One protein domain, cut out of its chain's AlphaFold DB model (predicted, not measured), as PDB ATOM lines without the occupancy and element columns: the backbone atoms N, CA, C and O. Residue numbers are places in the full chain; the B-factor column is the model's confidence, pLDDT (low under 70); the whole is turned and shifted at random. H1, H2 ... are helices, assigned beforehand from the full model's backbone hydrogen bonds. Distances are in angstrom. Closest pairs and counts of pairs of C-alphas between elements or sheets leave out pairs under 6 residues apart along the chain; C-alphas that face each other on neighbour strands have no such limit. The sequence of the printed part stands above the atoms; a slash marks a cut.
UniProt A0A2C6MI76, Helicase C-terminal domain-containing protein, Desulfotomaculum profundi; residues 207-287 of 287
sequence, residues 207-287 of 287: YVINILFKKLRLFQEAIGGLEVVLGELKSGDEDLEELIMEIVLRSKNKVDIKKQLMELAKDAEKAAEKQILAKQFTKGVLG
ATOM      1  N   TYR A 207     -44.586  28.592 -21.031       76.56
ATOM      2  CA  TYR A 207     -44.758  27.490 -21.982       76.56
ATOM      3  C   TYR A 207     -43.468  27.200 -22.747       76.56
ATOM      4  O   TYR A 207     -43.052  26.042 -22.836       76.56
ATOM      5  N   VAL A 208     -42.814  28.243 -23.257       76.44
ATOM      6  CA  VAL A 208     -41.567  28.124 -24.017       76.44
ATOM      7  C   VAL A 208     -40.473  27.474 -23.164       76.44
ATOM      8  O   VAL A 208     -39.832  26.523 -23.610       76.44
ATOM      9  N   ILE A 209     -40.309  27.882 -21.904       76.12
ATOM     10  CA  ILE A 209     -39.293  27.303 -21.006       76.12
ATOM     11  C   ILE A 209     -39.635  25.870 -20.609       76.12
ATOM     12  O   ILE A 209     -38.784  24.980 -20.668       76.12
ATOM     13  N   ASN A 210     -40.868  25.635 -20.158       74.81
ATOM     14  CA  ASN A 210     -41.258  24.334 -19.631       74.81
ATOM     15  C   ASN A 210     -41.214  23.249 -20.705       74.81
ATOM     16  O   ASN A 210     -40.959  22.093 -20.379       74.81
ATOM     17  N   ILE A 211     -41.465  23.609 -21.964       72.19
ATOM     18  CA  ILE A 211     -41.518  22.645 -23.058       72.19
ATOM     19  C   ILE A 211     -40.172  22.546 -23.757       72.19
ATOM     20  O   ILE A 211     -39.652  21.442 -23.856       72.19
ATOM     21  N   LEU A 212     -39.594  23.658 -24.219       69.19
ATOM     22  CA  LEU A 212     -38.350  23.602 -24.982       69.19
ATOM     23  C   LEU A 212     -37.159  23.409 -24.052       69.19
ATOM     24  O   LEU A 212     -36.449  22.417 -24.169       69.19
ATOM     25  N   PHE A 213     -36.954  24.301 -23.084       71.75
ATOM     26  CA  PHE A 213     -35.736  24.263 -22.275       71.75
ATOM     27  C   PHE A 213     -35.641  22.996 -21.413       71.75
ATOM     28  O   PHE A 213     -34.622  22.311 -21.447       71.75
ATOM     29  N   LYS A 214     -36.705  22.627 -20.680       71.50
ATOM     30  CA  LYS A 214     -36.664  21.424 -19.824       71.50
ATOM     31  C   LYS A 214     -36.468  20.141 -20.624       71.50
ATOM     32  O   LYS A 214     -35.642  19.327 -20.228       71.50
ATOM     33  N   LYS A 215     -37.188  19.945 -21.739       70.25
ATOM     34  CA  LYS A 215     -36.971  18.744 -22.557       70.25
ATOM     35  C   LYS A 215     -35.576  18.737 -23.146       70.25
ATOM     36  O   LYS A 215     -34.865  17.759 -22.966       70.25
ATOM     37  N   LEU A 216     -35.180  19.811 -23.820       68.19
ATOM     38  CA  LEU A 216     -33.901  19.833 -24.515       68.19
ATOM     39  C   LEU A 216     -32.717  19.656 -23.548       68.19
ATOM     40  O   LEU A 216     -31.737  19.010 -23.909       68.19
ATOM     41  N   ARG A 217     -32.830  20.138 -22.302       67.44
ATOM     42  CA  ARG A 217     -31.822  19.914 -21.255       67.44
ATOM     43  C   ARG A 217     -31.768  18.465 -20.757       67.44
ATOM     44  O   ARG A 217     -30.673  17.947 -20.575       67.44
ATOM     45  N   LEU A 218     -32.908  17.783 -20.601       61.41
ATOM     46  CA  LEU A 218     -32.910  16.340 -20.301       61.41
ATOM     47  C   LEU A 218     -32.186  15.542 -21.398       61.41
ATOM     48  O   LEU A 218     -31.505  14.563 -21.110       61.41
ATOM     49  N   PHE A 219     -32.291  15.980 -22.655       59.16
ATOM     50  CA  PHE A 219     -31.604  15.333 -23.773       59.16
ATOM     51  C   PHE A 219     -30.125  15.714 -23.879       59.16
ATOM     52  O   PHE A 219     -29.305  14.872 -24.245       59.16
ATOM     53  N   GLN A 220     -29.751  16.940 -23.503       63.09
ATOM     54  CA  GLN A 220     -28.353  17.379 -23.438       63.09
ATOM     55  C   GLN A 220     -27.485  16.427 -22.607       63.09
ATOM     56  O   GLN A 220     -26.364  16.127 -23.023       63.09
ATOM     57  N   GLU A 221     -28.003  15.951 -21.471       62.72
ATOM     58  CA  GLU A 221     -27.302  15.035 -20.561       62.72
ATOM     59  C   GLU A 221     -27.008  13.667 -21.200       62.72
ATOM     60  O   GLU A 221     -26.009  13.037 -20.863       62.72
ATOM     61  N   ALA A 222     -27.825  13.232 -22.165       58.44
ATOM     62  CA  ALA A 222     -27.684  11.937 -22.831       58.44
ATOM     63  C   ALA A 222     -26.866  11.990 -24.137       58.44
ATOM     64  O   ALA A 222     -26.259  10.994 -24.527       58.44
ATOM     65  N   ILE A 223     -26.878  13.130 -24.839       56.47
ATOM     66  CA  ILE A 223     -26.578  13.191 -26.282       56.47
ATOM     67  C   ILE A 223     -25.402  14.146 -26.608       56.47
ATOM     68  O   ILE A 223     -24.807  14.045 -27.675       56.47
ATOM     69  N   GLY A 224     -24.942  14.991 -25.676       56.78
ATOM     70  CA  GLY A 224     -23.672  15.724 -25.834       56.78
ATOM     71  C   GLY A 224     -23.793  17.198 -26.232       56.78
ATOM     72  O   GLY A 224     -23.071  17.666 -27.112       56.78
ATOM     73  N   GLY A 225     -24.642  17.948 -25.525       64.00
ATOM     74  CA  GLY A 225     -24.680  19.416 -25.599       64.00
ATOM     75  C   GLY A 225     -25.904  19.974 -26.328       64.00
ATOM     76  O   GLY A 225     -26.232  19.543 -27.431       64.00
ATOM     77  N   LEU A 226     -26.558  20.981 -25.733       66.12
ATOM     78  CA  LEU A 226     -27.748  21.627 -26.300       66.12
ATOM     79  C   LEU A 226     -27.466  22.331 -27.646       66.12
ATOM     80  O   LEU A 226     -28.352  22.432 -28.492       66.12
ATOM     81  N   GLU A 227     -26.222  22.765 -27.864       64.88
ATOM     82  CA  GLU A 227     -25.773  23.416 -29.103       64.88
ATOM     83  C   GLU A 227     -25.933  22.522 -30.336       64.88
ATOM     84  O   GLU A 227     -26.329  22.999 -31.397       64.88
ATOM     85  N   VAL A 228     -25.687  21.216 -30.195       66.00
ATOM     86  CA  VAL A 228     -25.847  20.253 -31.295       66.00
ATOM     87  C   VAL A 228     -27.321  20.087 -31.647       66.00
ATOM     88  O   VAL A 228     -27.677  20.057 -32.819       66.00
ATOM     89  N   VAL A 229     -28.184  20.015 -30.631       67.12
ATOM     90  CA  VAL A 229     -29.628  19.824 -30.816       67.12
ATOM     91  C   VAL A 229     -30.265  21.033 -31.498       67.12
ATOM     92  O   VAL A 229     -31.096  20.882 -32.388       67.12
ATOM     93  N   LEU A 230     -29.865  22.240 -31.095       65.69
ATOM     94  CA  LEU A 230     -30.457  23.475 -31.600       65.69
ATOM     95  C   LEU A 230     -29.844  23.958 -32.917       65.69
ATOM     96  O   LEU A 230     -30.554  24.583 -33.702       65.69
ATOM     97  N   GLY A 231     -28.585  23.617 -33.212       65.88
ATOM     98  CA  GLY A 231     -27.956  23.926 -34.502       65.88
ATOM     99  C   GLY A 231     -28.674  23.304 -35.708       65.88
ATOM    100  O   GLY A 231     -28.636  23.861 -36.805       65.88
ATOM    101  N   GLU A 232     -29.391  22.195 -35.506       66.00
ATOM    102  CA  GLU A 232     -30.091  21.474 -36.576       66.00
ATOM    103  C   GLU A 232     -31.478  22.032 -36.919       66.00
ATOM    104  O   GLU A 232     -32.015  21.718 -37.983       66.00
ATOM    105  N   LEU A 233     -32.050  22.900 -36.077       63.62
ATOM    106  CA  LEU A 233     -33.308  23.580 -36.406       63.62
ATOM    107  C   LEU A 233     -33.142  24.641 -37.531       63.62
ATOM    108  O   LEU A 233     -34.158  25.044 -38.090       63.62
ATOM    109  N   LYS A 234     -31.891  24.968 -37.946       56.78
ATOM    110  CA  LYS A 234     -31.445  25.933 -39.004       56.78
ATOM    111  C   LYS A 234     -31.882  27.395 -38.754       56.78
ATOM    112  O   LYS A 234     -32.844  27.607 -38.040       56.78
ATOM    113  N   SER A 235     -31.299  28.483 -39.281       48.69
ATOM    114  CA  SER A 235     -30.030  28.891 -39.923       48.69
ATOM    115  C   SER A 235     -29.448  30.101 -39.146       48.69
ATOM    116  O   SER A 235     -28.914  31.039 -39.728       48.69
ATOM    117  N   GLY A 236     -29.571  30.121 -37.819       54.06
ATOM    118  CA  GLY A 236     -29.107  31.223 -36.975       54.06
ATOM    119  C   GLY A 236     -29.936  31.348 -35.701       54.06
ATOM    120  O   GLY A 236     -30.995  30.740 -35.579       54.06
ATOM    121  N   ASP A 237     -29.463  32.149 -34.745       57.34
ATOM    122  CA  ASP A 237     -30.171  32.390 -33.480       57.34
ATOM    123  C   ASP A 237     -31.544  33.067 -33.673       57.34
ATOM    124  O   ASP A 237     -32.424  32.912 -32.824       57.34
ATOM    125  N   GLU A 238     -31.721  33.829 -34.757       59.72
ATOM    126  CA  GLU A 238     -32.959  34.564 -35.058       59.72
ATOM    127  C   GLU A 238     -34.076  33.643 -35.594       59.72
ATOM    128  O   GLU A 238     -35.250  33.877 -35.309       59.72
ATOM    129  N   ASP A 239     -33.723  32.543 -36.266       73.06
ATOM    130  CA  ASP A 239     -34.682  31.668 -36.959       73.06
ATOM    131  C   ASP A 239     -35.549  30.853 -35.984       73.06
ATOM    132  O   ASP A 239     -36.748  30.660 -36.197       73.06
ATOM    133  N   LEU A 240     -34.974  30.404 -34.863       75.94
ATOM    134  CA  LEU A 240     -35.719  29.653 -33.847       75.94
ATOM    135  C   LEU A 240     -36.707  30.541 -33.086       75.94
ATOM    136  O   LEU A 240     -37.801  30.107 -32.726       75.94
ATOM    137  N   GLU A 241     -36.311  31.782 -32.824       77.06
ATOM    138  CA  GLU A 241     -37.168  32.752 -32.156       77.06
ATOM    139  C   GLU A 241     -38.395  33.079 -33.016       77.06
ATOM    140  O   GLU A 241     -39.523  33.072 -32.513       77.06
ATOM    141  N   GLU A 242     -38.184  33.269 -34.321       76.44
ATOM    142  CA  GLU A 242     -39.254  33.455 -35.296       76.44
ATOM    143  C   GLU A 242     -40.176  32.232 -35.375       76.44
ATOM    144  O   GLU A 242     -41.396  32.382 -35.321       76.44
ATOM    145  N   LEU A 243     -39.623  31.018 -35.406       79.94
ATOM    146  CA  LEU A 243     -40.416  29.788 -35.453       79.94
ATOM    147  C   LEU A 243     -41.316  29.617 -34.220       79.94
ATOM    148  O   LEU A 243     -42.502  29.303 -34.344       79.94
ATOM    149  N   ILE A 244     -40.776  29.850 -33.020       81.00
ATOM    150  CA  ILE A 244     -41.553  29.799 -31.770       81.00
ATOM    151  C   ILE A 244     -42.675  30.829 -31.811       81.00
ATOM    152  O   ILE A 244     -43.809  30.549 -31.419       81.00
ATOM    153  N   MET A 245     -42.374  32.019 -32.316       76.94
ATOM    154  CA  MET A 245     -43.362  33.063 -32.470       76.94
ATOM    155  C   MET A 245     -44.466  32.692 -33.470       76.94
ATOM    156  O   MET A 245     -45.646  32.928 -33.193       76.94
ATOM    157  N   GLU A 246     -44.116  32.114 -34.617       78.25
ATOM    158  CA  GLU A 246     -45.100  31.646 -35.588       78.25
ATOM    159  C   GLU A 246     -46.040  30.611 -34.973       78.25
ATOM    160  O   GLU A 246     -47.254  30.700 -35.166       78.25
ATOM    161  N   ILE A 247     -45.492  29.672 -34.196       82.69
ATOM    162  CA  ILE A 247     -46.273  28.689 -33.443       82.69
ATOM    163  C   ILE A 247     -47.252  29.406 -32.514       82.69
ATOM    164  O   ILE A 247     -48.452  29.136 -32.555       82.69
ATOM    165  N   VAL A 248     -46.762  30.348 -31.706       78.94
ATOM    166  CA  VAL A 248     -47.583  31.091 -30.741       78.94
ATOM    167  C   VAL A 248     -48.733  31.829 -31.428       78.94
ATOM    168  O   VAL A 248     -49.854  31.797 -30.927       78.94
ATOM    169  N   LEU A 249     -48.488  32.458 -32.578       74.62
ATOM    170  CA  LEU A 249     -49.493  33.278 -33.257       74.62
ATOM    171  C   LEU A 249     -50.474  32.507 -34.130       74.62
ATOM    172  O   LEU A 249     -51.615  32.938 -34.287       74.62
ATOM    173  N   ARG A 250     -50.050  31.388 -34.716       78.25
ATOM    174  CA  ARG A 250     -50.949  30.515 -35.486       78.25
ATOM    175  C   ARG A 250     -51.810  29.648 -34.574       78.25
ATOM    176  O   ARG A 250     -52.853  29.157 -35.007       78.25
ATOM    177  N   SER A 251     -51.373  29.454 -33.334       79.88
ATOM    178  CA  SER A 251     -52.077  28.625 -32.372       79.88
ATOM    179  C   SER A 251     -53.382  29.261 -31.916       79.88
ATOM    180  O   SER A 251     -53.441  30.428 -31.534       79.88
ATOM    181  N   LYS A 252     -54.446  28.458 -31.890       73.12
ATOM    182  CA  LYS A 252     -55.784  28.942 -31.507       73.12
ATOM    183  C   LYS A 252     -55.956  29.109 -30.001       73.12
ATOM    184  O   LYS A 252     -56.842  29.828 -29.550       73.12
ATOM    185  N   ASN A 253     -55.174  28.369 -29.220       77.38
ATOM    186  CA  ASN A 253     -55.235  28.350 -27.766       77.38
ATOM    187  C   ASN A 253     -53.931  27.787 -27.178       77.38
ATOM    188  O   ASN A 253     -53.077  27.260 -27.891       77.38
ATOM    189  N   LYS A 254     -53.810  27.846 -25.849       75.38
ATOM    190  CA  LYS A 254     -52.652  27.347 -25.090       75.38
ATOM    191  C   LYS A 254     -52.353  25.855 -25.321       75.38
ATOM    192  O   LYS A 254     -51.192  25.455 -25.297       75.38
ATOM    193  N   VAL A 255     -53.375  25.027 -25.567       82.25
ATOM    194  CA  VAL A 255     -53.203  23.582 -25.826       82.25
ATOM    195  C   VAL A 255     -52.507  23.350 -27.167       82.25
ATOM    196  O   VAL A 255     -51.619  22.504 -27.260       82.25
ATOM    197  N   ASP A 256     -52.876  24.128 -28.182       82.75
ATOM    198  CA  ASP A 256     -52.272  24.091 -29.514       82.75
ATOM    199  C   ASP A 256     -50.807  24.557 -29.480       82.75
ATOM    200  O   ASP A 256     -49.931  23.837 -29.957       82.75
ATOM    201  N   ILE A 257     -50.518  25.660 -28.768       81.81
ATOM    202  CA  ILE A 257     -49.140  26.133 -28.529       81.81
ATOM    203  C   ILE A 257     -48.303  25.007 -27.920       81.81
ATOM    204  O   ILE A 257     -47.226  24.678 -28.414       81.81
ATOM    205  N   LYS A 258     -48.815  24.378 -26.855       82.06
ATOM    206  CA  LYS A 258     -48.114  23.295 -26.163       82.06
ATOM    207  C   LYS A 258     -47.822  22.121 -27.092       82.06
ATOM    208  O   LYS A 258     -46.713  21.593 -27.066       82.06
ATOM    209  N   LYS A 259     -48.798  21.716 -27.905       85.69
ATOM    210  CA  LYS A 259     -48.643  20.615 -28.859       85.69
ATOM    211  C   LYS A 259     -47.564  20.929 -29.900       85.69
ATOM    212  O   LYS A 259     -46.660  20.120 -30.083       85.69
ATOM    213  N   GLN A 260     -47.623  22.102 -30.522       86.44
ATOM    214  CA  GLN A 260     -46.676  22.499 -31.566       86.44
ATOM    215  C   GLN A 260     -45.251  22.688 -31.021       86.44
ATOM    216  O   GLN A 260     -44.294  22.223 -31.633       86.44
ATOM    217  N   LEU A 261     -45.089  23.276 -29.829       83.56
ATOM    218  CA  LEU A 261     -43.776  23.369 -29.174       83.56
ATOM    219  C   LEU A 261     -43.212  21.989 -28.796       83.56
ATOM    220  O   LEU A 261     -42.000  21.783 -28.842       83.56
ATOM    221  N   MET A 262     -44.067  21.028 -28.426       83.44
ATOM    222  CA  MET A 262     -43.636  19.649 -28.162       83.44
ATOM    223  C   MET A 262     -43.184  18.927 -29.430       83.44
ATOM    224  O   MET A 262     -42.210  18.174 -29.380       83.44
ATOM    225  N   GLU A 263     -43.884  19.135 -30.545       85.19
ATOM    226  CA  GLU A 263     -43.484  18.615 -31.855       85.19
ATOM    227  C   GLU A 263     -42.132  19.205 -32.270       85.19
ATOM    228  O   GLU A 263     -41.213  18.442 -32.566       85.19
ATOM    229  N   LEU A 264     -41.954  20.523 -32.127       83.06
ATOM    230  CA  LEU A 264     -40.678  21.197 -32.376       83.06
ATOM    231  C   LEU A 264     -39.527  20.607 -31.543       83.06
ATOM    232  O   LEU A 264     -38.467  20.294 -32.083       83.06
ATOM    233  N   ALA A 265     -39.733  20.411 -30.236       78.75
ATOM    234  CA  ALA A 265     -38.718  19.817 -29.364       78.75
ATOM    235  C   ALA A 265     -38.335  18.393 -29.800       78.75
ATOM    236  O   ALA A 265     -37.163  18.028 -29.765       78.75
ATOM    237  N   LYS A 266     -39.324  17.592 -30.220       80.25
ATOM    238  CA  LYS A 266     -39.125  16.213 -30.685       80.25
ATOM    239  C   LYS A 266     -38.387  16.156 -32.022       80.25
ATOM    240  O   LYS A 266     -37.612  15.233 -32.260       80.25
ATOM    241  N   ASP A 267     -38.643  17.109 -32.908       80.25
ATOM    242  CA  ASP A 267     -37.956  17.174 -34.195       80.25
ATOM    243  C   ASP A 267     -36.498  17.609 -34.023       80.25
ATOM    244  O   ASP A 267     -35.613  16.999 -34.628       80.25
ATOM    245  N   ALA A 268     -36.236  18.559 -33.118       75.81
ATOM    246  CA  ALA A 268     -34.881  18.937 -32.714       75.81
ATOM    247  C   ALA A 268     -34.100  17.736 -32.148       75.81
ATOM    248  O   ALA A 268     -32.973  17.461 -32.558       75.81
ATOM    249  N   GLU A 269     -34.733  16.972 -31.251       74.31
ATOM    250  CA  GLU A 269     -34.186  15.752 -30.644       74.31
ATOM    251  C   GLU A 269     -33.772  14.724 -31.710       74.31
ATOM    252  O   GLU A 269     -32.609  14.325 -31.778       74.31
ATOM    253  N   LYS A 270     -34.687  14.359 -32.616       77.06
ATOM    254  CA  LYS A 270     -34.403  13.398 -33.697       77.06
ATOM    255  C   LYS A 270     -33.288  13.857 -34.630       77.06
ATOM    256  O   LYS A 270     -32.549  13.027 -35.165       77.06
ATOM    257  N   ALA A 271     -33.215  15.158 -34.911       73.94
ATOM    258  CA  ALA A 271     -32.170  15.707 -35.764       73.94
ATOM    259  C   ALA A 271     -30.793  15.559 -35.099       73.94
ATOM    260  O   ALA A 271     -29.849  15.088 -35.739       73.94
ATOM    261  N   ALA A 272     -30.711  15.840 -33.796       70.25
ATOM    262  CA  ALA A 272     -29.496  15.675 -33.006       70.25
ATOM    263  C   ALA A 272     -29.004  14.218 -32.982       70.25
ATOM    264  O   ALA A 272     -27.833  13.951 -33.264       70.25
ATOM    265  N   GLU A 273     -29.905  13.268 -32.704       74.88
ATOM    266  CA  GLU A 273     -29.590  11.834 -32.647       74.88
ATOM    267  C   GLU A 273     -28.976  11.330 -33.957       74.88
ATOM    268  O   GLU A 273     -27.928  10.676 -33.956       74.88
ATOM    269  N   LYS A 274     -29.592  11.680 -35.096       74.50
ATOM    270  CA  LYS A 274     -29.087  11.305 -36.424       74.50
ATOM    271  C   LYS A 274     -27.669  11.810 -36.657       74.50
ATOM    272  O   LYS A 274     -26.856  11.089 -37.234       74.50
ATOM    273  N   GLN A 275     -27.359  13.031 -36.225       69.12
ATOM    274  CA  GLN A 275     -26.043  13.614 -36.453       69.12
ATOM    275  C   GLN A 275     -24.964  12.978 -35.574       69.12
ATOM    276  O   GLN A 275     -23.837  12.776 -36.030       69.12
ATOM    277  N   ILE A 276     -25.283  12.633 -34.330       72.25
ATOM    278  CA  ILE A 276     -24.332  11.943 -33.451       72.25
ATOM    279  C   ILE A 276     -24.034  10.553 -33.964       72.25
ATOM    280  O   ILE A 276     -22.862  10.178 -34.038       72.25
ATOM    281  N   LEU A 277     -25.067   9.840 -34.409       74.50
ATOM    282  CA  LEU A 277     -24.893   8.557 -35.065       74.50
ATOM    283  C   LEU A 277     -23.992   8.714 -36.301       74.50
ATOM    284  O   LEU A 277     -22.991   8.013 -36.420       74.50
ATOM    285  N   ALA A 278     -24.260   9.698 -37.167       70.94
ATOM    286  CA  ALA A 278     -23.423   9.980 -38.333       70.94
ATOM    287  C   ALA A 278     -21.956  10.278 -37.960       70.94
ATOM    288  O   ALA A 278     -21.049   9.690 -38.544       70.94
ATOM    289  N   LYS A 279     -21.703  11.122 -36.947       69.69
ATOM    290  CA  LYS A 279     -20.348  11.446 -36.458       69.69
ATOM    291  C   LYS A 279     -19.620  10.222 -35.888       69.69
ATOM    292  O   LYS A 279     -18.416  10.084 -36.107       69.69
ATOM    293  N   GLN A 280     -20.323   9.338 -35.175       70.69
ATOM    294  CA  GLN A 280     -19.763   8.079 -34.669       70.69
ATOM    295  C   GLN A 280     -19.383   7.136 -35.817       70.69
ATOM    296  O   GLN A 280     -18.272   6.608 -35.823       70.69
ATOM    297  N   PHE A 281     -20.249   6.999 -36.826       66.12
ATOM    298  CA  PHE A 281     -19.949   6.215 -38.026       66.12
ATOM    299  C   PHE A 281     -18.746   6.772 -38.797       66.12
ATOM    300  O   PHE A 281     -17.863   6.008 -39.172       66.12
ATOM    301  N   THR A 282     -18.643   8.091 -38.993       62.91
ATOM    302  CA  THR A 282     -17.495   8.685 -39.701       62.91
ATOM    303  C   THR A 282     -16.177   8.493 -38.944       62.91
ATOM    304  O   THR A 282     -15.155   8.221 -39.568       62.91
ATOM    305  N   LYS A 283     -16.183   8.576 -37.605       60.28
ATOM    306  CA  LYS A 283     -14.994   8.276 -36.787       60.28
ATOM    307  C   LYS A 283     -14.590   6.802 -36.839       60.28
ATOM    308  O   LYS A 283     -13.399   6.527 -36.851       60.28
ATOM    309  N   GLY A 284     -15.550   5.878 -36.879       56.09
ATOM    310  CA  GLY A 284     -15.283   4.437 -36.952       56.09
ATOM    311  C   GLY A 284     -14.828   3.932 -38.327       56.09
ATOM    312  O   GLY A 284     -14.331   2.821 -38.420       56.09
ATOM    313  N   VAL A 285     -14.998   4.727 -39.387       53.03
ATOM    314  CA  VAL A 285     -14.539   4.398 -40.753       53.03
ATOM    315  C   VAL A 285     -13.148   4.985 -41.052       53.03
ATOM    316  O   VAL A 285     -12.474   4.531 -41.971       53.03
ATOM    317  N   LEU A 286     -12.713   5.995 -40.291       49.28
ATOM    318  CA  LEU A 286     -11.427   6.688 -40.462       49.28
ATOM    319  C   LEU A 286     -10.371   6.322 -39.400       49.28
ATOM    320  O   LEU A 286      -9.298   6.928 -39.395       49.28
ATOM    321  N   GLY A 287     -10.673   5.382 -38.501       41.72
ATOM    322  CA  GLY A 287      -9.734   4.798 -37.535       41.72
ATOM    323  C   GLY A 287      -9.548   3.315 -37.802       41.72
ATOM    324  O   GLY A 287      -8.416   2.836 -37.579       41.72
TER     325      GLY A 287
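Overview. This is residues 207 to 287 of the 287 residues of the protein "Helicase C-terminal domain-containing protein" of Desulfotomaculum profundi (UniProt A0A2C6MI76). One long helix, H4, is the long axis; H1 packs along it the same way, H3 folds back from its first turns as a V-shaped hairpin, and the short H2 crosses its middle. The last residues, 277 to 287, stick out beyond this body and add to the length. The printed part has 81 residues and is all helix, H1 to H4 in chain order, with no named strand. It is only just loose, close to compact, with a radius of gyration of the C-alphas of 14.4 A and spans of 52 by 23 by 15 A.

Arrangement. Begin at the hub, H4, residues 254 to 285. H1, residues 207 to 223, touches it at a shallow tilt of 18 degrees, the same way; the closest C-alphas, Leu 212 and Ala 265, are 5.8 A apart. H2, residues 226 to 231, touches residues 268 to 272 of H4, about perpendicular at 86 degrees, with the C-alphas of Val 229 and Ala 272 closest at 4.7 A. Residues 244 to 248 of H3, residues 237 to 250, touch H4, closest at C-alphas 248 and 257, 5.6 A; this helical hairpin runs opposite ways at a shallow tilt of 34 degrees, only just short of steep. Every O i to N i+4 pair is within hydrogen-bond range in H2 and H4, against 10 of 13 in H1 and 9 of 10 in H3.

Along the chain. Find C-alpha 254 at (-52.652, 27.347, -25.090); H4 runs 47.2 A to C-alpha 285 at (-14.539, 4.398, -40.753). H1 starts at (-44.758, 27.490, -21.982) and spans 23.5 A; H3 spans 21.0 A, H2 8.5 A.

Size, cuts and confidence. The C-alphas of Lys 252 and Gly 287 are farthest apart, 52.3 A. The printed part has no cut, and its three links are tight. Mean pLDDT of the printed part is 70.7; look for values under 70 at residues 216 to 238 and 281 to 287, among others.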